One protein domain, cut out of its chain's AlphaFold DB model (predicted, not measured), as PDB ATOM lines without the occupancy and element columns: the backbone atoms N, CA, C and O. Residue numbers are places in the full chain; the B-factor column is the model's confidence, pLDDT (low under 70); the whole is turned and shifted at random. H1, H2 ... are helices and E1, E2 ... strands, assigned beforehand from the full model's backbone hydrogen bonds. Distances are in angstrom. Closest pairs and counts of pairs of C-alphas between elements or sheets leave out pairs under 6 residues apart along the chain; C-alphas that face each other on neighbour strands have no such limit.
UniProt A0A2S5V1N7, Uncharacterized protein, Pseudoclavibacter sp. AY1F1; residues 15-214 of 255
ATOM      1  N   THR A  15     -69.519 -21.591  -7.470       35.62
ATOM      2  CA  THR A  15     -68.288 -20.809  -7.177       35.62
ATOM      3  C   THR A  15     -67.017 -21.341  -7.822       35.62
ATOM      4  O   THR A  15     -65.908 -21.003  -7.402       35.62
ATOM      5  N   ALA A  16     -67.149 -22.114  -8.896       35.56
ATOM      6  CA  ALA A  16     -66.076 -22.086  -9.870       35.56
ATOM      7  C   ALA A  16     -65.961 -20.629 -10.369       35.56
ATOM      8  O   ALA A  16     -66.953 -20.058 -10.813       35.56
ATOM      9  N   SER A  17     -64.764 -20.051 -10.261       48.09
ATOM     10  CA  SER A  17     -64.280 -18.882 -11.016       48.09
ATOM     11  C   SER A  17     -64.306 -17.454 -10.422       48.09
ATOM     12  O   SER A  17     -63.588 -16.603 -10.925       48.09
ATOM     13  N   LEU A  18     -64.978 -17.110  -9.312       51.19
ATOM     14  CA  LEU A  18     -64.954 -15.681  -8.905       51.19
ATOM     15  C   LEU A  18     -63.622 -15.228  -8.265       51.19
ATOM     16  O   LEU A  18     -63.002 -14.277  -8.731       51.19
ATOM     17  N   THR A  19     -63.147 -15.874  -7.198       55.03
ATOM     18  CA  THR A  19     -61.931 -15.418  -6.488       55.03
ATOM     19  C   THR A  19     -60.632 -15.991  -7.056       55.03
ATOM     20  O   THR A  19     -59.609 -15.311  -7.009       55.03
ATOM     21  N   GLY A  20     -60.649 -17.215  -7.595       57.59
ATOM     22  CA  GLY A  20     -59.481 -17.838  -8.235       57.59
ATOM     23  C   GLY A  20     -58.978 -17.001  -9.412       57.59
ATOM     24  O   GLY A  20     -57.866 -16.468  -9.353       57.59
ATOM     25  N   ASP A  21     -59.864 -16.765 -10.382       67.94
ATOM     26  CA  ASP A  21     -59.586 -16.022 -11.615       67.94
ATOM     27  C   ASP A  21     -59.059 -14.606 -11.332       67.94
ATOM     28  O   ASP A  21     -58.141 -14.129 -11.997       67.94
ATOM     29  N   ALA A  22     -59.580 -13.933 -10.299       68.94
ATOM     30  CA  ALA A  22     -59.119 -12.599  -9.910       68.94
ATOM     31  C   ALA A  22     -57.642 -12.582  -9.492       68.94
ATOM     32  O   ALA A  22     -56.887 -11.687  -9.877       68.94
ATOM     33  N   GLY A  23     -57.223 -13.586  -8.714       67.06
ATOM     34  CA  GLY A  23     -55.822 -13.750  -8.346       67.06
ATOM     35  C   GLY A  23     -54.971 -14.004  -9.586       67.06
ATOM     36  O   GLY A  23     -53.976 -13.316  -9.806       67.06
ATOM     37  N   GLU A  24     -55.380 -14.952 -10.423       74.50
ATOM     38  CA  GLU A  24     -54.656 -15.319 -11.643       74.50
ATOM     39  C   GLU A  24     -54.450 -14.137 -12.599       74.50
ATOM     40  O   GLU A  24     -53.347 -13.966 -13.127       74.50
ATOM     41  N   VAL A  25     -55.474 -13.299 -12.793       72.25
ATOM     42  CA  VAL A  25     -55.404 -12.079 -13.611       72.25
ATOM     43  C   VAL A  25     -54.449 -11.057 -12.996       72.25
ATOM     44  O   VAL A  25     -53.547 -10.577 -13.687       72.25
ATOM     45  N   ALA A  26     -54.582 -10.770 -11.697       71.56
ATOM     46  CA  ALA A  26     -53.716  -9.810 -11.013       71.56
ATOM     47  C   ALA A  26     -52.237 -10.226 -11.092       71.56
ATOM     48  O   ALA A  26     -51.365  -9.409 -11.408       71.56
ATOM     49  N   PHE A  27     -51.933 -11.508 -10.866       74.25
ATOM     50  CA  PHE A  27     -50.558 -11.984 -10.981       74.25
ATOM     51  C   PHE A  27     -50.073 -12.028 -12.427       74.25
ATOM     52  O   PHE A  27     -48.921 -11.674 -12.654       74.25
ATOM     53  N   HIS A  28     -50.917 -12.378 -13.402       76.25
ATOM     54  CA  HIS A  28     -50.548 -12.319 -14.820       76.25
ATOM     55  C   HIS A  28     -50.027 -10.932 -15.217       76.25
ATOM     56  O   HIS A  28     -48.935 -10.811 -15.778       76.25
ATOM     57  N   GLU A  29     -50.754  -9.875 -14.849       70.62
ATOM     58  CA  GLU A  29     -50.308  -8.499 -15.081       70.62
ATOM     59  C   GLU A  29     -49.017  -8.159 -14.326       70.62
ATOM     60  O   GLU A  29     -48.150  -7.457 -14.848       70.62
ATOM     61  N   ALA A  30     -48.861  -8.661 -13.100       72.81
ATOM     62  CA  ALA A  30     -47.645  -8.473 -12.320       72.81
ATOM     63  C   ALA A  30     -46.423  -9.116 -12.996       72.81
ATOM     64  O   ALA A  30     -45.361  -8.494 -13.061       72.81
ATOM     65  N   PHE A  31     -46.572 -10.334 -13.525       72.81
ATOM     66  CA  PHE A  31     -45.517 -11.039 -14.255       72.81
ATOM     67  C   PHE A  31     -45.125 -10.282 -15.526       72.81
ATOM     68  O   PHE A  31     -43.937 -10.054 -15.741       72.81
ATOM     69  N   LEU A  32     -46.113  -9.822 -16.302       71.19
ATOM     70  CA  LEU A  32     -45.918  -9.003 -17.506       71.19
ATOM     71  C   LEU A  32     -45.094  -7.734 -17.252       71.19
ATOM     72  O   LEU A  32     -44.312  -7.308 -18.096       71.19
ATOM     73  N   ARG A  33     -45.275  -7.108 -16.087       68.44
ATOM     74  CA  ARG A  33     -44.554  -5.879 -15.717       68.44
ATOM     75  C   ARG A  33     -43.177  -6.162 -15.125       68.44
ATOM     76  O   ARG A  33     -42.262  -5.361 -15.296       68.44
ATOM     77  N   ALA A  34     -43.025  -7.280 -14.415       65.50
ATOM     78  CA  ALA A  34     -41.760  -7.689 -13.804       65.50
ATOM     79  C   ALA A  34     -40.760  -8.257 -14.823       65.50
ATOM     80  O   ALA A  34     -39.562  -8.318 -14.542       65.50
ATOM     81  N   SER A  35     -41.230  -8.667 -16.001       59.62
ATOM     82  CA  SER A  35     -40.430  -9.292 -17.045       59.62
ATOM     83  C   SER A  35     -39.572  -8.277 -17.820       59.62
ATOM     84  O   SER A  35     -39.727  -8.081 -19.022       59.62
ATOM     85  N   VAL A  36     -38.625  -7.623 -17.142       50.72
ATOM     86  CA  VAL A  36     -37.557  -6.852 -17.799       50.72
ATOM     87  C   VAL A  36     -36.513  -7.849 -18.315       50.72
ATOM     88  O   VAL A  36     -35.737  -8.395 -17.538       50.72
ATOM     89  N   GLY A  37     -36.525  -8.144 -19.621       46.09
ATOM     90  CA  GLY A  37     -35.603  -9.106 -20.258       46.09
ATOM     91  C   GLY A  37     -36.022 -10.583 -20.165       46.09
ATOM     92  O   GLY A  37     -35.246 -11.477 -20.497       46.09
ATOM     93  N   SER A  38     -37.247 -10.840 -19.711       48.44
ATOM     94  CA  SER A  38     -37.914 -12.146 -19.713       48.44
ATOM     95  C   SER A  38     -39.065 -12.067 -20.714       48.44
ATOM     96  O   SER A  38     -39.842 -11.119 -20.661       48.44
ATOM     97  N   SER A  39     -39.172 -12.996 -21.659       51.00
ATOM     98  CA  SER A  39     -40.380 -13.099 -22.481       51.00
ATOM     99  C   SER A  39     -41.413 -13.925 -21.719       51.00
ATOM    100  O   SER A  39     -41.064 -14.886 -21.026       51.00
ATOM    101  N   LEU A  40     -42.698 -13.582 -21.834       51.81
ATOM    102  CA  LEU A  40     -43.721 -14.583 -21.552       51.81
ATOM    103  C   LEU A  40     -43.388 -15.796 -22.425       51.81
ATOM    104  O   LEU A  40     -43.181 -15.651 -23.632       51.81
ATOM    105  N   ALA A  41     -43.307 -16.980 -21.811       50.75
ATOM    106  CA  ALA A  41     -43.453 -18.188 -22.605       50.75
ATOM    107  C   ALA A  41     -44.804 -18.039 -23.303       50.75
ATOM    108  O   ALA A  41     -45.717 -17.466 -22.710       50.75
ATOM    109  N   GLU A  42     -44.909 -18.453 -24.559       44.44
ATOM    110  CA  GLU A  42     -46.114 -18.305 -25.370       44.44
ATOM    111  C   GLU A  42     -47.261 -19.134 -24.755       44.44
ATOM    112  O   GLU A  42     -47.616 -20.214 -25.208       44.44
ATOM    113  N   VAL A  43     -47.826 -18.653 -23.647       45.56
ATOM    114  CA  VAL A  43     -49.047 -19.147 -23.036       45.56
ATOM    115  C   VAL A  43     -50.126 -18.540 -23.901       45.56
ATOM    116  O   VAL A  43     -50.568 -17.416 -23.666       45.56
ATOM    117  N   THR A  44     -50.462 -19.231 -24.987       35.97
ATOM    118  CA  THR A  44     -51.536 -18.822 -25.883       35.97
ATOM    119  C   THR A  44     -52.824 -18.733 -25.059       35.97
ATOM    120  O   THR A  44     -53.497 -19.732 -24.859       35.97
ATOM    121  N   ARG A  45     -53.161 -17.545 -24.541       37.72
ATOM    122  CA  ARG A  45     -54.448 -17.250 -23.898       37.72
ATOM    123  C   ARG A  45     -55.475 -16.937 -24.983       37.72
ATOM    124  O   ARG A  45     -55.818 -15.791 -25.236       37.72
ATOM    125  N   GLY A  46     -55.948 -17.973 -25.656       29.00
ATOM    126  CA  GLY A  46     -57.333 -18.000 -26.118       29.00
ATOM    127  C   GLY A  46     -58.185 -18.541 -24.976       29.00
ATOM    128  O   GLY A  46     -57.698 -19.322 -24.172       29.00
ATOM    129  N   ILE A  47     -59.448 -18.169 -24.870       33.72
ATOM    130  CA  ILE A  47     -60.404 -19.012 -24.150       33.72
ATOM    131  C   ILE A  47     -61.013 -19.938 -25.214       33.72
ATOM    132  O   ILE A  47     -61.509 -19.416 -26.213       33.72
ATOM    133  N   PRO A  48     -60.969 -21.277 -25.067       39.16
ATOM    134  CA  PRO A  48     -60.262 -22.078 -24.071       39.16
ATOM    135  C   PRO A  48     -59.000 -22.690 -24.706       39.16
ATOM    136  O   PRO A  48     -58.965 -23.856 -25.095       39.16
ATOM    137  N   ALA A  49     -57.954 -21.896 -24.883       42.94
ATOM    138  CA  ALA A  49     -56.645 -22.372 -25.285       42.94
ATOM    139  C   ALA A  49     -55.919 -22.806 -24.016       42.94
ATOM    140  O   ALA A  49     -55.459 -22.004 -23.208       42.94
ATOM    141  N   VAL A  50     -55.878 -24.118 -23.827       47.91
ATOM    142  CA  VAL A  50     -55.085 -24.724 -22.767       47.91
ATOM    143  C   VAL A  50     -53.614 -24.377 -23.024       47.91
ATOM    144  O   VAL A  50     -53.164 -24.568 -24.163       47.91
ATOM    145  N   PRO A  51     -52.859 -23.886 -22.021       58.31
ATOM    146  CA  PRO A  51     -51.450 -23.576 -22.189       58.31
ATOM    147  C   PRO A  51     -50.721 -24.774 -22.791       58.31
ATOM    148  O   PRO A  51     -50.799 -25.902 -22.293       58.31
ATOM    149  N   ARG A  52     -50.015 -24.538 -23.896       65.06
ATOM    150  CA  ARG A  52     -49.089 -25.518 -24.447       65.06
ATOM    151  C   ARG A  52     -47.685 -25.071 -24.124       65.06
ATOM    152  O   ARG A  52     -47.241 -24.026 -24.579       65.06
ATOM    153  N   ILE A  53     -46.979 -25.895 -23.369       72.38
ATOM    154  CA  ILE A  53     -45.566 -25.690 -23.094       72.38
ATOM    155  C   ILE A  53     -44.818 -26.736 -23.898       72.38
ATOM    156  O   ILE A  53     -44.988 -27.936 -23.688       72.38
ATOM    157  N   MET A  54     -44.050 -26.269 -24.885       74.56
ATOM    158  CA  MET A  54     -43.299 -27.135 -25.801       74.56
ATOM    159  C   MET A  54     -44.188 -28.183 -26.503       74.56
ATOM    160  O   MET A  54     -43.803 -29.332 -26.694       74.56
ATOM    161  N   GLY A  55     -45.418 -27.800 -26.861       75.88
ATOM    162  CA  GLY A  55     -46.395 -28.685 -27.505       75.88
ATOM    163  C   GLY A  55     -47.147 -29.627 -26.556       75.88
ATOM    164  O   GLY A  55     -48.146 -30.212 -26.976       75.88
ATOM    165  N   MET A  56     -46.745 -29.728 -25.284       79.00
ATOM    166  CA  MET A  56     -47.474 -30.486 -24.269       79.00
ATOM    167  C   MET A  56     -48.578 -29.627 -23.660       79.00
ATOM    168  O   MET A  56     -48.338 -28.496 -23.238       79.00
ATOM    169  N   GLN A  57     -49.790 -30.170 -23.608       80.12
ATOM    170  CA  GLN A  57     -50.909 -29.531 -22.933       80.12
ATOM    171  C   GLN A  57     -50.696 -29.601 -21.420       80.12
ATOM    172  O   GLN A  57     -50.622 -30.695 -20.858       80.12
ATOM    173  N   VAL A  58     -50.608 -28.442 -20.769       79.88
ATOM    174  CA  VAL A  58     -50.476 -28.348 -19.315       79.88
ATOM    175  C   VAL A  58     -51.432 -27.287 -18.814       79.88
ATOM    176  O   VAL A  58     -51.439 -26.161 -19.293       79.88
ATOM    177  N   ASP A  59     -52.247 -27.663 -17.844       83.94
ATOM    178  CA  ASP A  59     -53.183 -26.755 -17.201       83.94
ATOM    179  C   ASP A  59     -52.430 -25.921 -16.156       83.94
ATOM    180  O   ASP A  59     -52.322 -26.351 -15.019       83.94
ATOM    181  N   LEU A  60     -51.782 -24.823 -16.544       83.00
ATOM    182  CA  LEU A  60     -51.051 -23.912 -15.647       83.00
ATOM    183  C   LEU A  60     -51.628 -22.504 -15.761       83.00
ATOM    184  O   LEU A  60     -51.925 -22.050 -16.864       83.00
ATOM    185  N   ASP A  61     -51.668 -21.770 -14.654       81.81
ATOM    186  CA  ASP A  61     -52.246 -20.422 -14.660       81.81
ATOM    187  C   ASP A  61     -51.365 -19.445 -15.453       81.81
ATOM    188  O   ASP A  61     -51.850 -18.566 -16.179       81.81
ATOM    189  N   ASN A  62     -50.039 -19.592 -15.314       80.81
ATOM    190  CA  ASN A  62     -49.048 -18.792 -16.024       80.81
ATOM    191  C   ASN A  62     -47.738 -19.561 -16.266       80.81
ATOM    192  O   ASN A  62     -47.385 -20.499 -15.554       80.81
ATOM    193  N   ALA A  63     -46.962 -19.102 -17.247       83.00
ATOM    194  CA  ALA A  63     -45.573 -19.498 -17.428       83.00
ATOM    195  C   ALA A  63     -44.768 -18.344 -18.034       83.00
ATOM    196  O   ALA A  63     -45.278 -17.582 -18.858       83.00
ATOM    197  N   PHE A  64     -43.507 -18.205 -17.638       79.25
ATOM    198  CA  PHE A  64     -42.619 -17.174 -18.175       79.25
ATOM    199  C   PHE A  64     -41.191 -17.683 -18.330       79.25
ATOM    200  O   PHE A  64     -40.760 -18.598 -17.629       79.25
ATOM    201  N   VAL A  65     -40.453 -17.086 -19.261       81.62
ATOM    202  CA  VAL A  65     -39.048 -17.406 -19.496       81.62
ATOM    203  C   VAL A  65     -38.187 -16.516 -18.615       81.62
ATOM    204  O   VAL A  65     -38.074 -15.318 -18.849       81.62
ATOM    205  N   LEU A  66     -37.573 -17.104 -17.599       80.12
ATOM    206  CA  LEU A  66     -36.637 -16.468 -16.692       80.12
ATOM    207  C   LEU A  66     -35.199 -16.657 -17.192       80.12
ATOM    208  O   LEU A  66     -34.773 -17.764 -17.514       80.12
ATOM    209  N   ASN A  67     -34.431 -15.571 -17.198       84.12
ATOM    210  CA  ASN A  67     -32.982 -15.621 -17.355       84.12
ATOM    211  C   ASN A  67     -32.360 -15.314 -15.989       84.12
ATOM    212  O   ASN A  67     -32.532 -14.187 -15.512       84.12
ATOM    213  N   PRO A  68     -31.702 -16.287 -15.329       85.31
ATOM    214  CA  PRO A  68     -30.978 -16.030 -14.093       85.31
ATOM    215  C   PRO A  68     -29.962 -14.909 -14.311       85.31
ATOM    216  O   PRO A  68     -29.318 -14.843 -15.359       85.31
ATOM    217  N   LEU A  69     -29.843 -14.014 -13.339       84.44
ATOM    218  CA  LEU A  69     -28.914 -12.894 -13.369       84.44
ATOM    219  C   LEU A  69     -27.883 -13.070 -12.260       84.44
ATOM    220  O   LEU A  69     -28.224 -13.427 -11.131       84.44
ATOM    221  N   ASP A  70     -26.635 -12.746 -12.570       83.50
ATOM    222  CA  ASP A  70     -25.587 -12.600 -11.572       83.50
ATOM    223  C   ASP A  70     -25.954 -11.493 -10.571       83.50
ATOM    224  O   ASP A  70     -26.398 -10.401 -10.949       83.50
ATOM    225  N   SER A  71     -25.793 -11.774  -9.277       80.56
ATOM    226  CA  SER A  71     -26.262 -10.880  -8.214       80.56
ATOM    227  C   SER A  71     -25.500  -9.555  -8.149       80.56
ATOM    228  O   SER A  71     -26.072  -8.554  -7.711       80.56
ATOM    229  N   GLU A  72     -24.235  -9.531  -8.580       84.00
ATOM    230  CA  GLU A  72     -23.369  -8.350  -8.513       84.00
ATOM    231  C   GLU A  72     -23.427  -7.542  -9.813       84.00
ATOM    232  O   GLU A  72     -23.752  -6.352  -9.812       84.00
ATOM    233  N   THR A  73     -23.158  -8.201 -10.937       85.75
ATOM    234  CA  THR A  73     -23.014  -7.577 -12.260       85.75
ATOM    235  C   THR A  73     -24.344  -7.377 -12.978       85.75
ATOM    236  O   THR A  73     -24.422  -6.574 -13.910       85.75
ATOM    237  N   ARG A  74     -25.402  -8.086 -12.555       79.94
ATOM    238  CA  ARG A  74     -26.718  -8.149 -13.220       79.94
ATOM    239  C   ARG A  74     -26.671  -8.703 -14.645       79.94
ATOM    240  O   ARG A  74     -27.654  -8.579 -15.376       79.94
ATOM    241  N   ALA A  75     -25.552  -9.303 -15.044       84.00
ATOM    242  CA  ALA A  75     -25.439  -9.972 -16.326       84.00
ATOM    243  C   ALA A  75     -26.234 -11.289 -16.301       84.00
ATOM    244  O   ALA A  75     -26.232 -11.976 -15.277       84.00
ATOM    245  N   PRO A  76     -26.909 -11.673 -17.398       84.12
ATOM    246  CA  PRO A  76     -27.510 -12.994 -17.512       84.12
ATOM    247  C   PRO A  76     -26.463 -14.102 -17.373       84.12
ATOM    248  O   PRO A  76     -25.402 -14.031 -17.995       84.12
ATOM    249  N   ILE A  77     -26.787 -15.144 -16.613       86.75
ATOM    250  CA  ILE A  77     -25.944 -16.327 -16.418       86.75
ATOM    251  C   ILE A  77     -26.696 -17.606 -16.816       86.75
ATOM    252  O   ILE A  77     -27.919 -17.669 -16.663       86.75
ATOM    253  N   PRO A  78     -25.995 -18.634 -17.330       86.50
ATOM    254  CA  PRO A  78     -26.609 -19.922 -17.630       86.50
ATOM    255  C   PRO A  78     -27.232 -20.601 -16.389       86.50
ATOM    256  O   PRO A  78     -26.715 -20.427 -15.283       86.50
ATOM    257  N   PRO A  79     -28.278 -21.432 -16.566       87.50
ATOM    258  CA  PRO A  79     -28.922 -21.744 -17.839       87.50
ATOM    259  C   PRO A  79     -29.825 -20.600 -18.317       87.50
ATOM    260  O   PRO A  79     -30.562 -20.002 -17.540       87.50
ATOM    261  N   PHE A  80     -29.784 -20.313 -19.617       84.81
ATOM    262  CA  PHE A  80     -30.683 -19.342 -20.238       84.81
ATOM    263  C   PHE A  80     -32.032 -19.982 -20.551       84.81
ATOM    264  O   PHE A  80     -32.115 -21.184 -20.810       84.81
ATOM    265  N   GLY A  81     -33.083 -19.169 -20.579       81.69
ATOM    266  CA  GLY A  81     -34.392 -19.634 -21.016       81.69
ATOM    267  C   GLY A  81     -35.091 -20.573 -20.026       81.69
ATOM    268  O   GLY A  81     -35.780 -21.502 -20.449       81.69
ATOM    269  N   VAL A  82     -34.909 -20.370 -18.719       86.75
ATOM    270  CA  VAL A  82     -35.560 -21.180 -17.680       86.75
ATOM    271  C   VAL A  82     -37.064 -20.950 -17.738       86.75
ATOM    272  O   VAL A  82     -37.531 -19.826 -17.606       86.75
ATOM    273  N   GLN A  83     -37.850 -22.007 -17.886       88.69
ATOM    274  CA  GLN A  83     -39.304 -21.897 -17.913       88.69
ATOM    275  C   GLN A  83     -39.848 -21.942 -16.484       88.69
ATOM    276  O   GLN A  83     -39.932 -23.005 -15.867       88.69
ATOM    277  N   ALA A  84     -40.204 -20.780 -15.943       88.19
ATOM    278  CA  ALA A  84     -40.892 -20.680 -14.668       88.19
ATOM    279  C   ALA A  84     -42.372 -21.036 -14.857       88.19
ATOM    280  O   ALA A  84     -43.087 -20.372 -15.608       88.19
ATOM    281  N   LEU A  85     -42.813 -22.097 -14.186       90.75
ATOM    282  CA  LEU A  85     -44.150 -22.675 -14.279       90.75
ATOM    283  C   LEU A  85     -44.946 -22.247 -13.056       90.75
ATOM    284  O   LEU A  85     -44.588 -22.609 -11.935       90.75
ATOM    285  N   VAL A  86     -45.991 -21.458 -13.260       87.81
ATOM    286  CA  VAL A  86     -46.653 -20.747 -12.173       87.81
ATOM    287  C   VAL A  86     -48.049 -21.286 -11.949       87.81
ATOM    288  O   VAL A  86     -48.863 -21.344 -12.868       87.81
ATOM    289  N   GLU A  87     -48.333 -21.554 -10.685       90.88
ATOM    290  CA  GLU A  87     -49.681 -21.777 -10.189       90.88
ATOM    291  C   GLU A  87     -49.997 -20.741  -9.112       90.88
ATOM    292  O   GLU A  87     -49.191 -20.483  -8.213       90.88
ATOM    293  N   VAL A  88     -51.179 -20.156  -9.192       88.31
ATOM    294  CA  VAL A  88     -51.733 -19.182  -8.271       88.31
ATOM    295  C   VAL A  88     -52.812 -19.856  -7.437       88.31
ATOM    296  O   VAL A  88     -53.744 -20.486  -7.928       88.31
ATOM    297  N   LYS A  89     -52.712 -19.687  -6.123       90.19
ATOM    298  CA  LYS A  89     -53.709 -20.145  -5.161       90.19
ATOM    299  C   LYS A  89     -54.174 -18.979  -4.320       90.19
ATOM    300  O   LYS A  89     -53.586 -18.631  -3.292       90.19
ATOM    301  N   ASN A  90     -55.270 -18.383  -4.769       84.75
ATOM    302  CA  ASN A  90     -55.957 -17.321  -4.055       84.75
ATOM    303  C   ASN A  90     -56.973 -17.894  -3.051       84.75
ATOM    304  O   ASN A  90     -58.158 -17.584  -3.098       84.75
ATOM    305  N   ILE A  91     -56.502 -18.765  -2.155       86.19
ATOM    306  CA  ILE A  91     -57.304 -19.354  -1.073       86.19
ATOM    307  C   ILE A  91     -56.949 -18.714   0.270       86.19
ATOM    308  O   ILE A  91     -55.902 -18.074   0.420       86.19
ATOM    309  N   ARG A  92     -57.838 -18.843   1.259       83.44
ATOM    310  CA  ARG A  92     -57.645 -18.206   2.570       83.44
ATOM    311  C   ARG A  92     -56.725 -19.023   3.466       83.44
ATOM    312  O   ARG A  92     -56.034 -18.468   4.320       83.44
ATOM    313  N   GLU A  93     -56.748 -20.329   3.293       88.38
ATOM    314  CA  GLU A  93     -55.969 -21.292   4.035       88.38
ATOM    315  C   GLU A  93     -54.475 -21.053   3.816       88.38
ATOM    316  O   GLU A  93     -54.020 -20.604   2.763       88.38
ATOM    317  N   TRP A  94     -53.690 -21.355   4.845       93.44
ATOM    318  CA  TRP A  94     -52.244 -21.378   4.705       93.44
ATOM    319  C   TRP A  94     -51.840 -22.599   3.884       93.44
ATOM    320  O   TRP A  94     -52.345 -23.702   4.111       93.44
ATOM    321  N   ILE A  95     -50.873 -22.423   2.987       95.81
ATOM    322  CA  ILE A  95     -50.271 -23.556   2.289       95.81
ATOM    323  C   ILE A  95     -49.248 -24.228   3.207       95.81
ATOM    324  O   ILE A  95     -48.213 -23.642   3.543       95.81
ATOM    325  N   TYR A  96     -49.531 -25.474   3.583       96.31
ATOM    326  CA  TYR A  96     -48.641 -26.382   4.307       96.31
ATOM    327  C   TYR A  96     -48.067 -27.443   3.355       96.31
ATOM    328  O   TYR A  96     -48.670 -27.705   2.314       96.31
ATOM    329  N   PRO A  97     -47.006 -28.178   3.743       96.38
ATOM    330  CA  PRO A  97     -46.530 -29.328   2.974       96.38
ATOM    331  C   PRO A  97     -47.614 -30.374   2.712       96.38
ATOM    332  O   PRO A  97     -47.548 -31.094   1.730       96.38
ATOM    333  N   ARG A  98     -48.638 -30.481   3.563       95.38
ATOM    334  CA  ARG A  98     -49.751 -31.421   3.356       95.38
ATOM    335  C   ARG A  98     -50.816 -30.934   2.370       95.38
ATOM    336  O   ARG A  98     -51.599 -31.750   1.895       95.38
ATOM    337  N   THR A  99     -50.867 -29.642   2.081       94.62
ATOM    338  CA  THR A  99     -51.906 -29.009   1.259       94.62
ATOM    339  C   THR A  99     -51.813 -29.506  -0.189       94.62
ATOM    340  O   THR A  99     -50.718 -29.573  -0.742       94.62
ATOM    341  N   GLN A 100     -52.932 -29.917  -0.797       95.38
ATOM    342  CA  GLN A 100     -52.941 -30.558  -2.123       95.38
ATOM    343  C   GLN A 100     -52.540 -29.577  -3.230       95.38
ATOM    344  O   GLN A 100     -51.830 -29.946  -4.160       95.38
ATOM    345  N   GLU A 101     -52.927 -28.321  -3.076       94.56
ATOM    346  CA  GLU A 101     -52.737 -27.224  -4.010       94.56
ATOM    347  C   GLU A 101     -51.256 -26.974  -4.318       94.56
ATOM    348  O   GLU A 101     -50.906 -26.623  -5.442       94.56
ATOM    349  N   LEU A 102     -50.373 -27.240  -3.347       96.31
ATOM    350  CA  LEU A 102     -48.927 -27.227  -3.552       96.31
ATOM    351  C   LEU A 102     -48.501 -28.241  -4.622       96.31
ATOM    352  O   LEU A 102     -47.651 -27.952  -5.457       96.31
ATOM    353  N   TYR A 103     -49.082 -29.435  -4.605       97.75
ATOM    354  CA  TYR A 103     -48.680 -30.534  -5.479       97.75
ATOM    355  C   TYR A 103     -49.209 -30.407  -6.899       97.75
ATOM    356  O   TYR A 103     -48.682 -31.086  -7.777       97.75
ATOM    357  N   GLN A 104     -50.180 -29.525  -7.147       95.81
ATOM    358  CA  GLN A 104     -50.681 -29.256  -8.493       95.81
ATOM    359  C   GLN A 104     -49.544 -28.754  -9.389       95.81
ATOM    360  O   GLN A 104     -49.240 -29.387 -10.401       95.81
ATOM    361  N   VAL A 105     -48.837 -27.697  -8.972       95.75
ATOM    362  CA  VAL A 105     -47.709 -27.151  -9.745       95.75
ATOM    363  C   VAL A 105     -46.523 -28.109  -9.794       95.75
ATOM    364  O   VAL A 105     -45.919 -28.289 -10.849       95.75
ATOM    365  N   LEU A 106     -46.214 -28.783  -8.679       98.12
ATOM    366  CA  LEU A 106     -45.077 -29.705  -8.606       98.12
ATOM    367  C   LEU A 106     -45.269 -30.904  -9.536       98.12
ATOM    368  O   LEU A 106     -44.347 -31.287 -10.251       98.12
ATOM    369  N   HIS A 107     -46.468 -31.487  -9.561       97.31
ATOM    370  CA  HIS A 107     -46.775 -32.612 -10.433       97.31
ATOM    371  C   HIS A 107     -46.731 -32.203 -11.913       97.31
ATOM    372  O   HIS A 107     -46.037 -32.858 -12.692       97.31
ATOM    373  N   LYS A 108     -47.379 -31.089 -12.288       95.00
ATOM    374  CA  LYS A 108     -47.362 -30.542 -13.661       95.00
ATOM    375  C   LYS A 108     -45.929 -30.265 -14.139       95.00
ATOM    376  O   LYS A 108     -45.530 -30.680 -15.227       95.00
ATOM    377  N   ALA A 109     -45.119 -29.625 -13.297       96.44
ATOM    378  CA  ALA A 109     -43.728 -29.319 -13.609       96.44
ATOM    379  C   ALA A 109     -42.843 -30.570 -13.714       96.44
ATOM    380  O   ALA A 109     -41.928 -30.610 -14.538       96.44
ATOM    381  N   ALA A 110     -43.115 -31.608 -12.920       97.50
ATOM    382  CA  ALA A 110     -42.364 -32.854 -12.981       97.50
ATOM    383  C   ALA A 110     -42.682 -33.638 -14.265       97.50
ATOM    384  O   ALA A 110     -41.786 -34.250 -14.845       97.50
ATOM    385  N   GLN A 111     -43.932 -33.580 -14.740       95.56
ATOM    386  CA  GLN A 111     -44.320 -34.132 -16.041       95.56
ATOM    387  C   GLN A 111     -43.574 -33.435 -17.186       95.56
ATOM    388  O   GLN A 111     -42.985 -34.116 -18.024       95.56
ATOM    389  N   LEU A 112     -43.524 -32.097 -17.179       94.56
ATOM    390  CA  LEU A 112     -42.777 -31.317 -18.173       94.56
ATOM    391  C   LEU A 112     -41.282 -31.642 -18.161       94.56
ATOM    392  O   LEU A 112     -40.703 -31.921 -19.207       94.56
ATOM    393  N   GLN A 113     -40.664 -31.667 -16.981       96.44
ATOM    394  CA  GLN A 113     -39.236 -31.955 -16.851       96.44
ATOM    395  C   GLN A 113     -38.882 -33.390 -17.273       96.44
ATOM    396  O   GLN A 113     -37.795 -33.620 -17.797       96.44
ATOM    397  N   CYS A 114     -39.787 -34.352 -17.069       95.62
ATOM    398  CA  CYS A 114     -39.620 -35.724 -17.548       95.62
ATOM    399  C   CYS A 114     -39.749 -35.823 -19.077       95.62
ATOM    400  O   CYS A 114     -39.032 -36.606 -19.694       95.62
ATOM    401  N   ALA A 115     -40.657 -35.052 -19.684       94.69
ATOM    402  CA  ALA A 115     -40.857 -35.030 -21.133       94.69
ATOM    403  C   ALA A 115     -39.726 -34.294 -21.873       94.69
ATOM    404  O   ALA A 115     -39.356 -34.685 -22.977       94.69
ATOM    405  N   PHE A 116     -39.158 -33.258 -21.251       94.88
ATOM    406  CA  PHE A 116     -38.098 -32.422 -21.812       94.88
ATOM    407  C   PHE A 116     -36.906 -32.356 -20.841       94.88
ATOM    408  O   PHE A 116     -36.709 -31.342 -20.163       94.88
ATOM    409  N   PRO A 117     -36.114 -33.440 -20.726       95.12
ATOM    410  CA  PRO A 117     -35.061 -33.564 -19.719       95.12
ATOM    411  C   PRO A 117     -33.914 -32.567 -19.898       95.12
ATOM    412  O   PRO A 117     -33.240 -32.255 -18.922       95.12
ATOM    413  N   ASP A 118     -33.698 -32.034 -21.100       93.12
ATOM    414  CA  ASP A 118     -32.619 -31.076 -21.361       93.12
ATOM    415  C   ASP A 118     -32.993 -29.641 -20.970       93.12
ATOM    416  O   ASP A 118     -32.119 -28.836 -20.632       93.12
ATOM    417  N   ASN A 119     -34.289 -29.333 -20.924       91.56
ATOM    418  CA  ASN A 119     -34.802 -28.018 -20.569       91.56
ATOM    419  C   ASN A 119     -34.760 -27.780 -19.057       91.56
ATOM    420  O   ASN A 119     -34.784 -28.710 -18.252       91.56
ATOM    421  N   SER A 120     -34.702 -26.504 -18.681       93.00
ATOM    422  CA  SER A 120     -34.759 -26.072 -17.285       93.00
ATOM    423  C   SER A 120     -36.156 -25.562 -16.964       93.00
ATOM    424  O   SER A 120     -36.604 -24.580 -17.560       93.00
ATOM    425  N   PHE A 121     -36.826 -26.212 -16.015       93.31
ATOM    426  CA  PHE A 121     -38.104 -25.759 -15.476       93.31
ATOM    427  C   PHE A 121     -37.953 -25.351 -14.016       93.31
ATOM    428  O   PHE A 121     -37.209 -25.979 -13.263       93.31
ATOM    429  N   LEU A 122     -38.702 -24.329 -13.607       94.38
ATOM    430  CA  LEU A 122     -38.777 -23.900 -12.218       94.38
ATOM    431  C   LEU A 122     -40.242 -23.810 -11.774       94.38
ATOM    432  O   LEU A 122     -40.946 -22.906 -12.222       94.38
ATOM    433  N   PRO A 123     -40.728 -24.699 -10.891       96.06
ATOM    434  CA  PRO A 123     -42.071 -24.570 -10.343       96.06
ATOM    435  C   PRO A 123     -42.147 -23.373  -9.390       96.06
ATOM    436  O   PRO A 123     -41.293 -23.195  -8.514       96.06
ATOM    437  N   VAL A 124     -43.198 -22.572  -9.533       93.12
ATOM    438  CA  VAL A 124     -43.471 -21.393  -8.712       93.12
ATOM    439  C   VAL A 124     -44.913 -21.460  -8.223       93.12
ATOM    440  O   VAL A 124     -45.855 -21.367  -9.005       93.12
ATOM    441  N   LEU A 125     -45.093 -21.587  -6.912       94.44
ATOM    442  CA  LEU A 125     -46.396 -21.441  -6.276       94.44
ATOM    443  C   LEU A 125     -46.564 -20.006  -5.782       94.44
ATOM    444  O   LEU A 125     -45.778 -19.527  -4.965       94.44
ATOM    445  N   VAL A 126     -47.628 -19.340  -6.205       90.44
ATOM    446  CA  VAL A 126     -48.069 -18.070  -5.634       90.44
ATOM    447  C   VAL A 126     -49.268 -18.340  -4.745       90.44
ATOM    448  O   VAL A 126     -50.215 -18.996  -5.160       90.44
ATOM    449  N   CYS A 127     -49.251 -17.850  -3.514       91.06
ATOM    450  CA  CYS A 127     -50.361 -18.050  -2.589       91.06
ATOM    451  C   CYS A 127     -50.556 -16.847  -1.673       91.06
ATOM    452  O   CYS A 127     -49.635 -16.054  -1.475       91.06
ATOM    453  N   ARG A 128     -51.749 -16.725  -1.080       89.12
ATOM    454  CA  ARG A 128     -52.039 -15.666  -0.101       89.12
ATOM    455  C   ARG A 128     -51.120 -15.754   1.116       89.12
ATOM    456  O   ARG A 128     -50.667 -14.719   1.579       89.12
ATOM    457  N   ARG A 129     -50.917 -16.956   1.671       90.06
ATOM    458  CA  ARG A 129     -50.049 -17.204   2.832       90.06
ATOM    459  C   ARG A 129     -49.385 -18.566   2.733       90.06
ATOM    460  O   ARG A 129     -50.046 -19.566   2.451       90.06
ATOM    461  N   THR A 130     -48.100 -18.611   3.061       93.88
ATOM    462  CA  THR A 130     -47.333 -19.859   3.121       93.88
ATOM    463  C   THR A 130     -46.816 -20.119   4.526       93.88
ATOM    464  O   THR A 130     -46.413 -19.201   5.242       93.88
ATOM    465  N   GLN A 131     -46.807 -21.385   4.937       95.69
ATOM    466  CA  GLN A 131     -46.201 -21.767   6.203       95.69
ATOM    467  C   GLN A 131     -44.694 -22.034   6.037       95.69
ATOM    468  O   GLN A 131     -44.227 -22.461   4.983       95.69
ATOM    469  N   ILE A 132     -43.905 -21.770   7.084       94.00
ATOM    470  CA  ILE A 132     -42.435 -21.835   7.026       94.00
ATOM    471  C   ILE A 132     -41.877 -23.212   6.611       94.00
ATOM    472  O   ILE A 132     -40.892 -23.280   5.884       94.00
ATOM    473  N   THR A 133     -42.525 -24.310   6.995       95.44
ATOM    474  CA  THR A 133     -42.182 -25.673   6.561       95.44
ATOM    475  C   THR A 133     -42.380 -25.854   5.061       95.44
ATOM    476  O   THR A 133     -41.539 -26.468   4.419       95.44
ATOM    477  N   THR A 134     -43.389 -25.231   4.447       95.75
ATOM    478  CA  THR A 134     -43.528 -25.204   2.981       95.75
ATOM    479  C   THR A 134     -42.344 -24.490   2.330       95.75
ATOM    480  O   THR A 134     -41.850 -24.934   1.300       95.75
ATOM    481  N   VAL A 135     -41.825 -23.424   2.946       93.12
ATOM    482  CA  VAL A 135     -40.614 -22.731   2.463       93.12
ATOM    483  C   VAL A 135     -39.366 -23.611   2.610       93.12
ATOM    484  O   VAL A 135     -38.513 -23.619   1.725       93.12
ATOM    485  N   PHE A 136     -39.247 -24.384   3.690       93.38
ATOM    486  CA  PHE A 136     -38.161 -25.359   3.834       93.38
ATOM    487  C   PHE A 136     -38.269 -26.478   2.796       93.38
ATOM    488  O   PHE A 136     -37.274 -26.808   2.153       93.38
ATOM    489  N   MET A 137     -39.479 -26.985   2.552       95.38
ATOM    490  CA  MET A 137     -39.762 -27.946   1.487       95.38
ATOM    491  C   MET A 137     -39.378 -27.393   0.113       95.38
ATOM    492  O   MET A 137     -38.734 -28.098  -0.660       95.38
ATOM    493  N   ALA A 138     -39.689 -26.123  -0.158       94.75
ATOM    494  CA  ALA A 138     -39.314 -25.419  -1.383       94.75
ATOM    495  C   ALA A 138     -37.806 -25.475  -1.646       94.75
ATOM    496  O   ALA A 138     -37.372 -25.897  -2.719       94.75
ATOM    497  N   LYS A 139     -36.999 -25.186  -0.620       91.81
ATOM    498  CA  LYS A 139     -35.530 -25.265  -0.695       91.81
ATOM    499  C   LYS A 139     -35.001 -26.690  -0.873       91.81
ATOM    500  O   LYS A 139     -33.986 -26.883  -1.548       91.81
ATOM    501  N   SER A 140     -35.642 -27.681  -0.250       92.94
ATOM    502  CA  SER A 140     -35.234 -29.087  -0.365       92.94
ATOM    503  C   SER A 140     -35.564 -29.665  -1.745       92.94
ATOM    504  O   SER A 140     -34.753 -30.402  -2.307       92.94
ATOM    505  N   LEU A 141     -36.733 -29.324  -2.293       95.06
ATOM    506  CA  LEU A 141     -37.231 -29.870  -3.556       95.06
ATOM    507  C   LEU A 141     -36.822 -29.063  -4.796       95.06
ATOM    508  O   LEU A 141     -36.843 -29.613  -5.890       95.06
ATOM    509  N   GLY A 142     -36.445 -27.792  -4.651       94.19
ATOM    510  CA  GLY A 142     -36.076 -26.941  -5.786       94.19
ATOM    511  C   GLY A 142     -37.263 -26.245  -6.457       94.19
ATOM    512  O   GLY A 142     -37.293 -26.110  -7.673       94.19
ATOM    513  N   PHE A 143     -38.247 -25.785  -5.684       95.38
ATOM    514  CA  PHE A 143     -39.308 -24.907  -6.194       95.38
ATOM    515  C   PHE A 143     -39.342 -23.593  -5.414       95.38
ATOM    516  O   PHE A 143     -38.684 -23.456  -4.383       95.38
ATOM    517  N   TYR A 144     -40.122 -22.624  -5.890       93.56
ATOM    518  CA  TYR A 144     -40.311 -21.348  -5.206       93.56
ATOM    519  C   TYR A 144     -41.737 -21.144  -4.721       93.56
ATOM    520  O   TYR A 144     -42.700 -21.560  -5.361       93.56
ATOM    521  N   VAL A 145     -41.855 -20.440  -3.593       92.12
ATOM    522  CA  VAL A 145     -43.136 -19.957  -3.075       92.12
ATOM    523  C   VAL A 145     -43.106 -18.442  -2.945       92.12
ATOM    524  O   VAL A 145     -42.228 -17.867  -2.291       92.12
ATOM    525  N   ILE A 146     -44.099 -17.797  -3.541       90.25
ATOM    526  CA  ILE A 146     -44.374 -16.374  -3.397       90.25
ATOM    527  C   ILE A 146     -45.579 -16.239  -2.471       90.25
ATOM    528  O   ILE A 146     -46.699 -16.601  -2.820       90.25
ATOM    529  N   ASP A 147     -45.320 -15.726  -1.273       89.56
ATOM    530  CA  ASP A 147     -46.352 -15.311  -0.329       89.56
ATOM    531  C   ASP A 147     -46.800 -13.896  -0.705       89.56
ATOM    532  O   ASP A 147     -46.069 -12.927  -0.492       89.56
ATOM    533  N   ALA A 148     -47.966 -13.794  -1.334       84.25
ATOM    534  CA  ALA A 148     -48.512 -12.535  -1.813       84.25
ATOM    535  C   ALA A 148     -49.104 -11.676  -0.692       84.25
ATOM    536  O   ALA A 148     -49.235 -10.466  -0.863       84.25
ATOM    537  N   ARG A 149     -49.457 -12.283   0.452       84.06
ATOM    538  CA  ARG A 149     -50.067 -11.627   1.622       84.06
ATOM    539  C   ARG A 149     -51.380 -10.897   1.347       84.06
ATOM    540  O   ARG A 149     -51.842 -10.157   2.210       84.06
ATOM    541  N   GLN A 150     -51.970 -11.101   0.175       81.44
ATOM    542  CA  GLN A 150     -53.195 -10.457  -0.279       81.44
ATOM    543  C   GLN A 150     -54.151 -11.503  -0.840       81.44
ATOM    544  O   GLN A 150     -53.729 -12.497  -1.436       81.44
ATOM    545  N   HIS A 151     -55.437 -11.273  -0.613       79.00
ATOM    546  CA  HIS A 151     -56.536 -12.052  -1.145       79.00
ATOM    547  C   HIS A 151     -57.299 -11.190  -2.151       79.00
ATOM    548  O   HIS A 151     -57.880 -10.167  -1.783       79.00
ATOM    549  N   TYR A 152     -57.254 -11.587  -3.420       75.25
ATOM    550  CA  TYR A 152     -57.820 -10.799  -4.514       75.25
ATOM    551  C   TYR A 152     -59.300 -11.131  -4.724       75.25
ATOM    552  O   TYR A 152     -59.688 -12.297  -4.708       75.25
ATOM    553  N   PHE A 153     -60.122 -10.109  -4.935       70.31
ATOM    554  CA  PHE A 153     -61.510 -10.251  -5.363       70.31
ATOM    555  C   PHE A 153     -61.689  -9.665  -6.761       70.31
ATOM    556  O   PHE A 153     -61.108  -8.615  -7.060       70.31
ATOM    557  N   PRO A 154     -62.504 -10.309  -7.612       64.12
ATOM    558  CA  PRO A 154     -62.742  -9.828  -8.961       64.12
ATOM    559  C   PRO A 154     -63.462  -8.483  -8.895       64.12
ATOM    560  O   PRO A 154     -64.402  -8.296  -8.114       64.12
ATOM    561  N   GLU A 155     -63.037  -7.561  -9.756       59.03
ATOM    562  CA  GLU A 155     -63.622  -6.222  -9.889       59.03
ATOM    563  C   GLU A 155     -65.125  -6.282 -10.214       59.03
ATOM    564  O   GLU A 155     -65.891  -5.434  -9.771       59.03
ATOM    565  N   HIS A 156     -65.552  -7.344 -10.907       55.91
ATOM    566  CA  HIS A 156     -66.939  -7.616 -11.292       55.91
ATOM    567  C   HIS A 156     -67.670  -8.602 -10.376       55.91
ATOM    568  O   HIS A 156     -68.713  -9.132 -10.767       55.91
ATOM    569  N   SER A 157     -67.161  -8.892  -9.170       56.34
ATOM    570  CA  SER A 157     -68.027  -9.557  -8.192       56.34
ATOM    571  C   SER A 157     -69.279  -8.694  -8.039       56.34
ATOM    572  O   SER A 157     -69.178  -7.495  -7.812       56.34
ATOM    573  N   HIS A 158     -70.469  -9.280  -8.171       55.38
ATOM    574  CA  HIS A 158     -71.753  -8.591  -7.965       55.38
ATOM    575  C   HIS A 158     -71.947  -8.083  -6.515       55.38
ATOM    576  O   HIS A 158     -73.066  -7.821  -6.079       55.38
ATOM    577  N   ILE A 159     -70.865  -7.998  -5.745       60.81
ATOM    578  CA  ILE A 159     -70.805  -7.464  -4.403       60.81
ATOM    579  C   ILE A 159     -70.641  -5.957  -4.559       60.81
ATOM    580  O   ILE A 159     -69.610  -5.478  -5.026       60.81
ATOM    581  N   ASP A 160     -71.678  -5.223  -4.165       65.31
ATOM    582  CA  ASP A 160     -71.608  -3.775  -3.996       65.31
ATOM    583  C   ASP A 160     -70.334  -3.416  -3.200       65.31
ATOM    584  O   ASP A 160     -70.133  -3.976  -2.113       65.31
ATOM    585  N   PRO A 161     -69.464  -2.521  -3.704       66.69
ATOM    586  CA  PRO A 161     -68.279  -2.066  -2.983       66.69
ATOM    587  C   PRO A 161     -68.567  -1.637  -1.537       66.69
ATOM    588  O   PRO A 161     -67.748  -1.905  -0.656       66.69
ATOM    589  N   ALA A 162     -69.743  -1.057  -1.264       68.06
ATOM    590  CA  ALA A 162     -70.160  -0.702   0.091       68.06
ATOM    591  C   ALA A 162     -70.341  -1.943   0.988       68.06
ATOM    592  O   ALA A 162     -69.847  -1.963   2.115       68.06
ATOM    593  N   ASN A 163     -70.948  -3.010   0.463       69.06
ATOM    594  CA  ASN A 163     -71.144  -4.276   1.178       69.06
ATOM    595  C   ASN A 163     -69.823  -5.032   1.381       69.06
ATOM    596  O   ASN A 163     -69.623  -5.671   2.416       69.06
ATOM    597  N   LEU A 164     -68.899  -4.970   0.413       68.94
ATOM    598  CA  LEU A 164     -67.559  -5.541   0.585       68.94
ATOM    599  C   LEU A 164     -66.800  -4.799   1.687       68.94
ATOM    600  O   LEU A 164     -66.149  -5.432   2.515       68.94
ATOM    601  N   GLN A 165     -66.897  -3.471   1.715       69.12
ATOM    602  CA  GLN A 165     -66.221  -2.642   2.704       69.12
ATOM    603  C   GLN A 165     -66.809  -2.817   4.109       69.12
ATOM    604  O   GLN A 165     -66.050  -2.897   5.076       69.12
ATOM    605  N   GLU A 166     -68.131  -2.967   4.222       69.50
ATOM    606  CA  GLU A 166     -68.805  -3.347   5.466       69.50
ATOM    607  C   GLU A 166     -68.316  -4.717   5.952       69.50
ATOM    608  O   GLU A 166     -67.824  -4.831   7.073       69.50
ATOM    609  N   LEU A 167     -68.306  -5.734   5.085       67.19
ATOM    610  CA  LEU A 167     -67.829  -7.076   5.426       67.19
ATOM    611  C   LEU A 167     -66.341  -7.092   5.823       67.19
ATOM    612  O   LEU A 167     -65.946  -7.801   6.750       67.19
ATOM    613  N   VAL A 168     -65.506  -6.306   5.139       74.06
ATOM    614  CA  VAL A 168     -64.088  -6.120   5.477       74.06
ATOM    615  C   VAL A 168     -63.936  -5.483   6.856       74.06
ATOM    616  O   VAL A 168     -63.112  -5.950   7.646       74.06
ATOM    617  N   SER A 169     -64.730  -4.451   7.151       72.44
ATOM    618  CA  SER A 169     -64.718  -3.752   8.436       72.44
ATOM    619  C   SER A 169     -65.200  -4.652   9.574       72.44
ATOM    620  O   SER A 169     -64.542  -4.736  10.608       72.44
ATOM    621  N   GLU A 170     -66.320  -5.351   9.390       72.69
ATOM    622  CA  GLU A 170     -66.926  -6.198  10.420       72.69
ATOM    623  C   GLU A 170     -66.084  -7.436  10.740       72.69
ATOM    624  O   GLU A 170     -66.005  -7.862  11.892       72.69
ATOM    625  N   LEU A 171     -65.435  -8.018   9.729       71.06
ATOM    626  CA  LEU A 171     -64.631  -9.232   9.879       71.06
ATOM    627  C   LEU A 171     -63.127  -8.945  10.019       71.06
ATOM    628  O   LEU A 171     -62.332  -9.887  10.046       71.06
ATOM    629  N   ALA A 172     -62.738  -7.668  10.102       69.75
ATOM    630  CA  ALA A 172     -61.352  -7.203  10.205       69.75
ATOM    631  C   ALA A 172     -60.421  -7.808   9.130       69.75
ATOM    632  O   ALA A 172     -59.303  -8.252   9.405       69.75
ATOM    633  N   LEU A 173     -60.891  -7.853   7.883       71.75
ATOM    634  CA  LEU A 173     -60.202  -8.512   6.771       71.75
ATOM    635  C   LEU A 173     -59.224  -7.556   6.089       71.75
ATOM    636  O   LEU A 173     -59.453  -7.086   4.980       71.75
ATOM    637  N   THR A 174     -58.107  -7.279   6.757       74.50
ATOM    638  CA  THR A 174     -57.127  -6.269   6.317       74.50
ATOM    639  C   THR A 174     -56.325  -6.653   5.072       74.50
ATOM    640  O   THR A 174     -55.532  -5.849   4.593       74.50
ATOM    641  N   ASP A 175     -56.458  -7.886   4.582       73.88
ATOM    642  CA  ASP A 175     -55.699  -8.398   3.441       73.88
ATOM    643  C   ASP A 175     -56.549  -8.676   2.200       73.88
ATOM    644  O   ASP A 175     -56.111  -9.390   1.301       73.88
ATOM    645  N   ILE A 176     -57.746  -8.093   2.132       75.75
ATOM    646  CA  ILE A 176     -58.585  -8.106   0.932       75.75
ATOM    647  C   ILE A 176     -58.157  -6.990  -0.019       75.75
ATOM    648  O   ILE A 176     -57.948  -5.850   0.385       75.75
ATOM    649  N   THR A 177     -58.027  -7.324  -1.299       71.75
ATOM    650  CA  THR A 177     -57.754  -6.372  -2.378       71.75
ATOM    651  C   THR A 177     -58.780  -6.571  -3.488       71.75
ATOM    652  O   THR A 177     -58.982  -7.692  -3.948       71.75
ATOM    653  N   GLN A 178     -59.442  -5.492  -3.901       68.69
ATOM    654  CA  GLN A 178     -60.407  -5.509  -5.001       68.69
ATOM    655  C   GLN A 178     -59.723  -5.075  -6.305       68.69
ATOM    656  O   GLN A 178     -58.954  -4.113  -6.311       68.69
ATOM    657  N   GLY A 179     -60.016  -5.782  -7.397       62.56
ATOM    658  CA  GLY A 179     -59.513  -5.468  -8.736       62.56
ATOM    659  C   GLY A 179     -58.061  -5.888  -8.997       62.56
ATOM    660  O   GLY A 179     -57.413  -6.550  -8.184       62.56
ATOM    661  N   ASN A 180     -57.544  -5.482 -10.160       58.09
ATOM    662  CA  ASN A 180     -56.276  -5.968 -10.736       58.09
ATOM    663  C   ASN A 180     -55.053  -5.127 -10.311       58.09
ATOM    664  O   ASN A 180     -54.058  -5.030 -11.025       58.09
ATOM    665  N   GLY A 181     -55.155  -4.457  -9.162       53.09
ATOM    666  CA  GLY A 181     -54.309  -3.347  -8.739       53.09
ATOM    667  C   GLY A 181     -52.802  -3.476  -9.026       53.09
ATOM    668  O   GLY A 181     -52.059  -4.205  -8.366       53.09
ATOM    669  N   ALA A 182     -52.344  -2.679  -9.991       51.59
ATOM    670  CA  ALA A 182     -50.957  -2.489 -10.411       51.59
ATOM    671  C   ALA A 182     -49.962  -2.215  -9.269       51.59
ATOM    672  O   ALA A 182     -48.837  -2.720  -9.277       51.59
ATOM    673  N   GLU A 183     -50.363  -1.382  -8.307       54.50
ATOM    674  CA  GLU A 183     -49.522  -0.989  -7.173       54.50
ATOM    675  C   GLU A 183     -49.490  -2.077  -6.093       54.50
ATOM    676  O   GLU A 183     -48.490  -2.256  -5.397       54.50
ATOM    677  N   GLN A 184     -50.571  -2.848  -5.995       60.53
ATOM    678  CA  GLN A 184     -50.797  -3.875  -4.987       60.53
ATOM    679  C   GLN A 184     -50.012  -5.155  -5.307       60.53
ATOM    680  O   GLN A 184     -49.560  -5.850  -4.400       60.53
ATOM    681  N   THR A 185     -49.712  -5.408  -6.584       65.38
ATOM    682  CA  THR A 185     -48.841  -6.518  -7.007       65.38
ATOM    683  C   THR A 185     -47.344  -6.201  -6.938       65.38
ATOM    684  O   THR A 185     -46.516  -7.071  -7.216       65.38
ATOM    685  N   ARG A 186     -46.952  -4.991  -6.504       70.38
ATOM    686  CA  ARG A 186     -45.539  -4.577  -6.397       70.38
ATOM    687  C   ARG A 186     -44.719  -5.493  -5.491       70.38
ATOM    688  O   ARG A 186     -43.545  -5.733  -5.768       70.38
ATOM    689  N   HIS A 187     -45.320  -6.041  -4.430       72.00
ATOM    690  CA  HIS A 187     -44.649  -7.042  -3.598       72.00
ATOM    691  C   HIS A 187     -44.257  -8.272  -4.426       72.00
ATOM    692  O   HIS A 187     -43.099  -8.684  -4.415       72.00
ATOM    693  N   THR A 188     -45.195  -8.806  -5.203       70.38
ATOM    694  CA  THR A 188     -44.980  -9.954  -6.091       70.38
ATOM    695  C   THR A 188     -43.968  -9.644  -7.184       70.38
ATOM    696  O   THR A 188     -43.038 -10.420  -7.384       70.38
ATOM    697  N   GLN A 189     -44.078  -8.478  -7.828       73.56
ATOM    698  CA  GLN A 189     -43.106  -8.008  -8.818       73.56
ATOM    699  C   GLN A 189     -41.694  -7.971  -8.222       73.56
ATOM    700  O   GLN A 189     -40.763  -8.537  -8.787       73.56
ATOM    701  N   ASN A 190     -41.536  -7.399  -7.024       75.69
ATOM    702  CA  ASN A 190     -40.251  -7.376  -6.328       75.69
ATOM    703  C   ASN A 190     -39.748  -8.788  -6.009       75.69
ATOM    704  O   ASN A 190     -38.554  -9.052  -6.146       75.69
ATOM    705  N   ARG A 191     -40.629  -9.711  -5.601       77.69
ATOM    706  CA  ARG A 191     -40.256 -11.107  -5.316       77.69
ATOM    707  C   ARG A 191     -39.802 -11.840  -6.579       77.69
ATOM    708  O   ARG A 191     -38.862 -12.620  -6.489       77.69
ATOM    709  N   LEU A 192     -40.378 -11.537  -7.737       72.12
ATOM    710  CA  LEU A 192     -39.971 -12.091  -9.033       72.12
ATOM    711  C   LEU A 192     -38.653 -11.522  -9.544       72.12
ATOM    712  O   LEU A 192     -37.781 -12.260  -9.988       72.12
ATOM    713  N   VAL A 193     -38.466 -10.215  -9.404       71.44
ATOM    714  CA  VAL A 193     -37.173  -9.584  -9.674       71.44
ATOM    715  C   VAL A 193     -36.102 -10.146  -8.733       71.44
ATOM    716  O   VAL A 193     -34.963 -10.364  -9.134       71.44
ATOM    717  N   THR A 194     -36.461 -10.423  -7.476       74.94
ATOM    718  CA  THR A 194     -35.558 -11.073  -6.518       74.94
ATOM    719  C   THR A 194     -35.258 -12.514  -6.925       74.94
ATOM    720  O   THR A 194     -34.110 -12.928  -6.826       74.94
ATOM    721  N   LEU A 195     -36.253 -13.258  -7.420       77.31
ATOM    722  CA  LEU A 195     -36.099 -14.630  -7.911       77.31
ATOM    723  C   LEU A 195     -35.012 -14.726  -8.985       77.31
ATOM    724  O   LEU A 195     -34.156 -15.597  -8.905       77.31
ATOM    725  N   GLN A 196     -35.009 -13.799  -9.947       71.88
ATOM    726  CA  GLN A 196     -34.009 -13.742 -11.020       71.88
ATOM    727  C   GLN A 196     -32.581 -13.518 -10.519       71.88
ATOM    728  O   GLN A 196     -31.637 -13.935 -11.174       71.88
ATOM    729  N   ARG A 197     -32.424 -12.827  -9.387       69.81
ATOM    730  CA  ARG A 197     -31.132 -12.343  -8.877       69.81
ATOM    731  C   ARG A 197     -30.545 -13.218  -7.777       69.81
ATOM    732  O   ARG A 197     -29.460 -12.924  -7.282       69.81
ATOM    733  N   HIS A 198     -31.288 -14.217  -7.312       69.38
ATOM    734  CA  HIS A 198     -30.872 -15.012  -6.167       69.38
ATOM    735  C   HIS A 198     -30.040 -16.201  -6.632       69.38
ATOM    736  O   HIS A 198     -30.503 -16.979  -7.459       69.38
ATOM    737  N   PHE A 199     -28.854 -16.392  -6.050       60.22
ATOM    738  CA  PHE A 199     -28.000 -17.554  -6.323       60.22
ATOM    739  C   PHE A 199     -28.753 -18.889  -6.141       60.22
ATOM    740  O   PHE A 199     -28.612 -19.816  -6.936       60.22
ATOM    741  N   ASP A 200     -29.651 -18.934  -5.152       79.25
ATOM    742  CA  ASP A 200     -30.573 -20.040  -4.877       79.25
ATOM    743  C   ASP A 200     -31.423 -20.472  -6.089       79.25
ATOM    744  O   ASP A 200     -31.888 -21.611  -6.107       79.25
ATOM    745  N   VAL A 201     -31.629 -19.621  -7.109       85.19
ATOM    746  CA  VAL A 201     -32.427 -19.991  -8.290       85.19
ATOM    747  C   VAL A 201     -31.740 -21.086  -9.099       85.19
ATOM    748  O   VAL A 201     -32.398 -22.039  -9.507       85.19
ATOM    749  N   LEU A 202     -30.415 -21.003  -9.265       89.00
ATOM    750  CA  LEU A 202     -29.634 -22.012  -9.980       89.00
ATOM    751  C   LEU A 202     -29.642 -23.335  -9.219       89.00
ATOM    752  O   LEU A 202     -29.874 -24.393  -9.801       89.00
ATOM    753  N   GLU A 203     -29.462 -23.268  -7.899       90.38
ATOM    754  CA  GLU A 203     -29.531 -24.446  -7.037       90.38
ATOM    755  C   GLU A 203     -30.925 -25.093  -7.085       90.38
ATOM    756  O   GLU A 203     -31.038 -26.319  -7.129       90.38
ATOM    757  N   ALA A 204     -31.990 -24.287  -7.102       92.62
ATOM    758  CA  ALA A 204     -33.358 -24.775  -7.205       92.62
ATOM    759  C   ALA A 204     -33.628 -25.459  -8.550       92.62
ATOM    760  O   ALA A 204     -34.174 -26.560  -8.553       92.62
ATOM    761  N   ILE A 205     -33.199 -24.860  -9.667       93.06
ATOM    762  CA  ILE A 205     -33.343 -25.438 -11.014       93.06
ATOM    763  C   ILE A 205     -32.627 -26.788 -11.097       93.06
ATOM    764  O   ILE A 205     -33.227 -27.776 -11.514       93.06
ATOM    765  N   GLU A 206     -31.370 -26.857 -10.654       93.31
ATOM    766  CA  GLU A 206     -30.581 -28.093 -10.695       93.31
ATOM    767  C   GLU A 206     -31.173 -29.190  -9.803       93.31
ATOM    768  O   GLU A 206     -31.264 -30.354 -10.211       93.31
ATOM    769  N   LYS A 207     -31.631 -28.831  -8.595       94.50
ATOM    770  CA  LYS A 207     -32.368 -29.751  -7.719       94.50
ATOM    771  C   LYS A 207     -33.628 -30.258  -8.401       94.50
ATOM    772  O   LYS A 207     -33.816 -31.466  -8.475       94.50
ATOM    773  N   TRP A 208     -34.460 -29.358  -8.921       96.56
ATOM    774  CA  TRP A 208     -35.711 -29.733  -9.566       96.56
ATOM    775  C   TRP A 208     -35.474 -30.671 -10.742       96.56
ATOM    776  O   TRP A 208     -36.067 -31.749 -10.801       96.56
ATOM    777  N   LYS A 209     -34.553 -30.290 -11.633       96.06
ATOM    778  CA  LYS A 209     -34.164 -31.074 -12.802       96.06
ATOM    779  C   LYS A 209     -33.771 -32.486 -12.394       96.06
ATOM    780  O   LYS A 209     -34.294 -33.439 -12.962       96.06
ATOM    781  N   ARG A 210     -32.920 -32.630 -11.375       95.12
ATOM    782  CA  ARG A 210     -32.482 -33.929 -10.849       95.12
ATOM    783  C   ARG A 210     -33.628 -34.731 -10.228       95.12
ATOM    784  O   ARG A 210     -33.815 -35.895 -10.579       95.12
ATOM    785  N   HIS A 211     -34.396 -34.127  -9.326       95.88
ATOM    786  CA  HIS A 211     -35.446 -34.818  -8.572       95.88
ATOM    787  C   HIS A 211     -36.574 -35.277  -9.483       95.88
ATOM    788  O   HIS A 211     -37.034 -36.411  -9.380       95.88
ATOM    789  N   ALA A 212     -36.979 -34.432 -10.432       96.62
ATOM    790  CA  ALA A 212     -38.037 -34.746 -11.376       96.62
ATOM    791  C   ALA A 212     -37.686 -35.910 -12.315       96.62
ATOM    792  O   ALA A 212     -38.610 -36.527 -12.839       96.62
ATOM    793  N   GLN A 213     -36.407 -36.274 -12.499       94.69
ATOM    794  CA  GLN A 213     -36.024 -37.489 -13.238       94.69
ATOM    795  C   GLN A 213     -36.228 -38.781 -12.428       94.69
ATOM    796  O   GLN A 213     -36.378 -39.854 -13.019       94.69
ATOM    797  N   ASN A 214     -36.332 -38.706 -11.100       95.88
ATOM    798  CA  ASN A 214     -36.586 -39.871 -10.258       95.88
ATOM    799  C   ASN A 214     -38.065 -40.297 -10.334       95.88
ATOM    800  O   ASN A 214     -38.980 -39.536 -10.019       95.88
TER     801      ASN A 214
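What this domain is: This is residues 15 to 214 of the 255 residues of an uncharacterized protein of Pseudoclavibacter sp. AY1F1 (UniProt A0A2S5V1N7). A strongly twisted sheet, E1-E2-E3-E4, is the middle layer of three, with H1 and H5 on one face and H2 and H3 on the other, while H6 packs on E3, H2 and H3. A small lobe of E5, H4 and E6 lies at one end of the long axis, joined to the body through H1 and E5. The printed part has 200 residues, with six named helices and six named strands that follow each other along the chain as H1 E1 E2 H2 E3 H3 E4 E5 H4 E6 H5 H6; the class is mixed, helices and strands, and the larger sheet is mixed too. It is compact, radius of gyration of the C-alphas 17.0 A, spanning 52 by 38 by 34 A.

Where its parts are: Find C-alpha 19 at (-61.931, -15.418, -6.488); from there H1 runs 22.8 A to residue 34. E1 is residues 62 to 66, E2 residues 82 to 89, 22.1 A, and H2 residues 100 to 115, 23.0 A. Next come E3, residues 121 to 127, H3, residues 132 to 141, E4, residues 144 to 147, E5, residues 151 to 153, H4, residues 161 to 170, and E6, residues 176 to 178. H5 is residues 186 to 197; H6, residues 200 to 213, runs 20.1 A to C-alpha 213 at (-36.024, -37.489, -13.238).

How they stand to each other: Start at the hairpin E1 and E2, antiparallel, with N 64 and O 84 3.0 A apart. E2 and E3 are parallel, N 87 to O 124 3.0 A, as are E3 and E4, N 146 to O 125 2.8 A, and E5 and E6, N 177 to O 151 2.9 A. E2-H2-E3, E3-H3-E4 and E5-H4-E6 are strand-helix-strand units, parallel neighbour strands with a helix between, each with a right-handed crossover. H1 is over E2 at a height over the sheet of 8.5 A; H2 is over E2 and E3 at 9.2 A. H5, at 6.1 A, is over none of the strands. H1 touches H5 at a steep tilt of 53 degrees, closest at C-alphas 34 and 189, 5.2 A. H2 touches H6, about perpendicular at 74 degrees, closest at C-alphas 110 and 212, 5.0 A. H4 touches no helix. Every O i to N i+4 pair is within hydrogen-bond range in H1, H3 and H4; H2 has 10 of 12, H5 7 of 8 and H6 9 of 10.

The domain as a whole: The C-alphas of Asp 118 and Glu 170 are the two farthest apart, 53.0 A. The printed part has no cut. The links H1 to E1 and E1 to E2 are long. The mean pLDDT of the printed part is 78.0; among those under 70 are residues 15 to 23, 33 to 52 and 154 to 167.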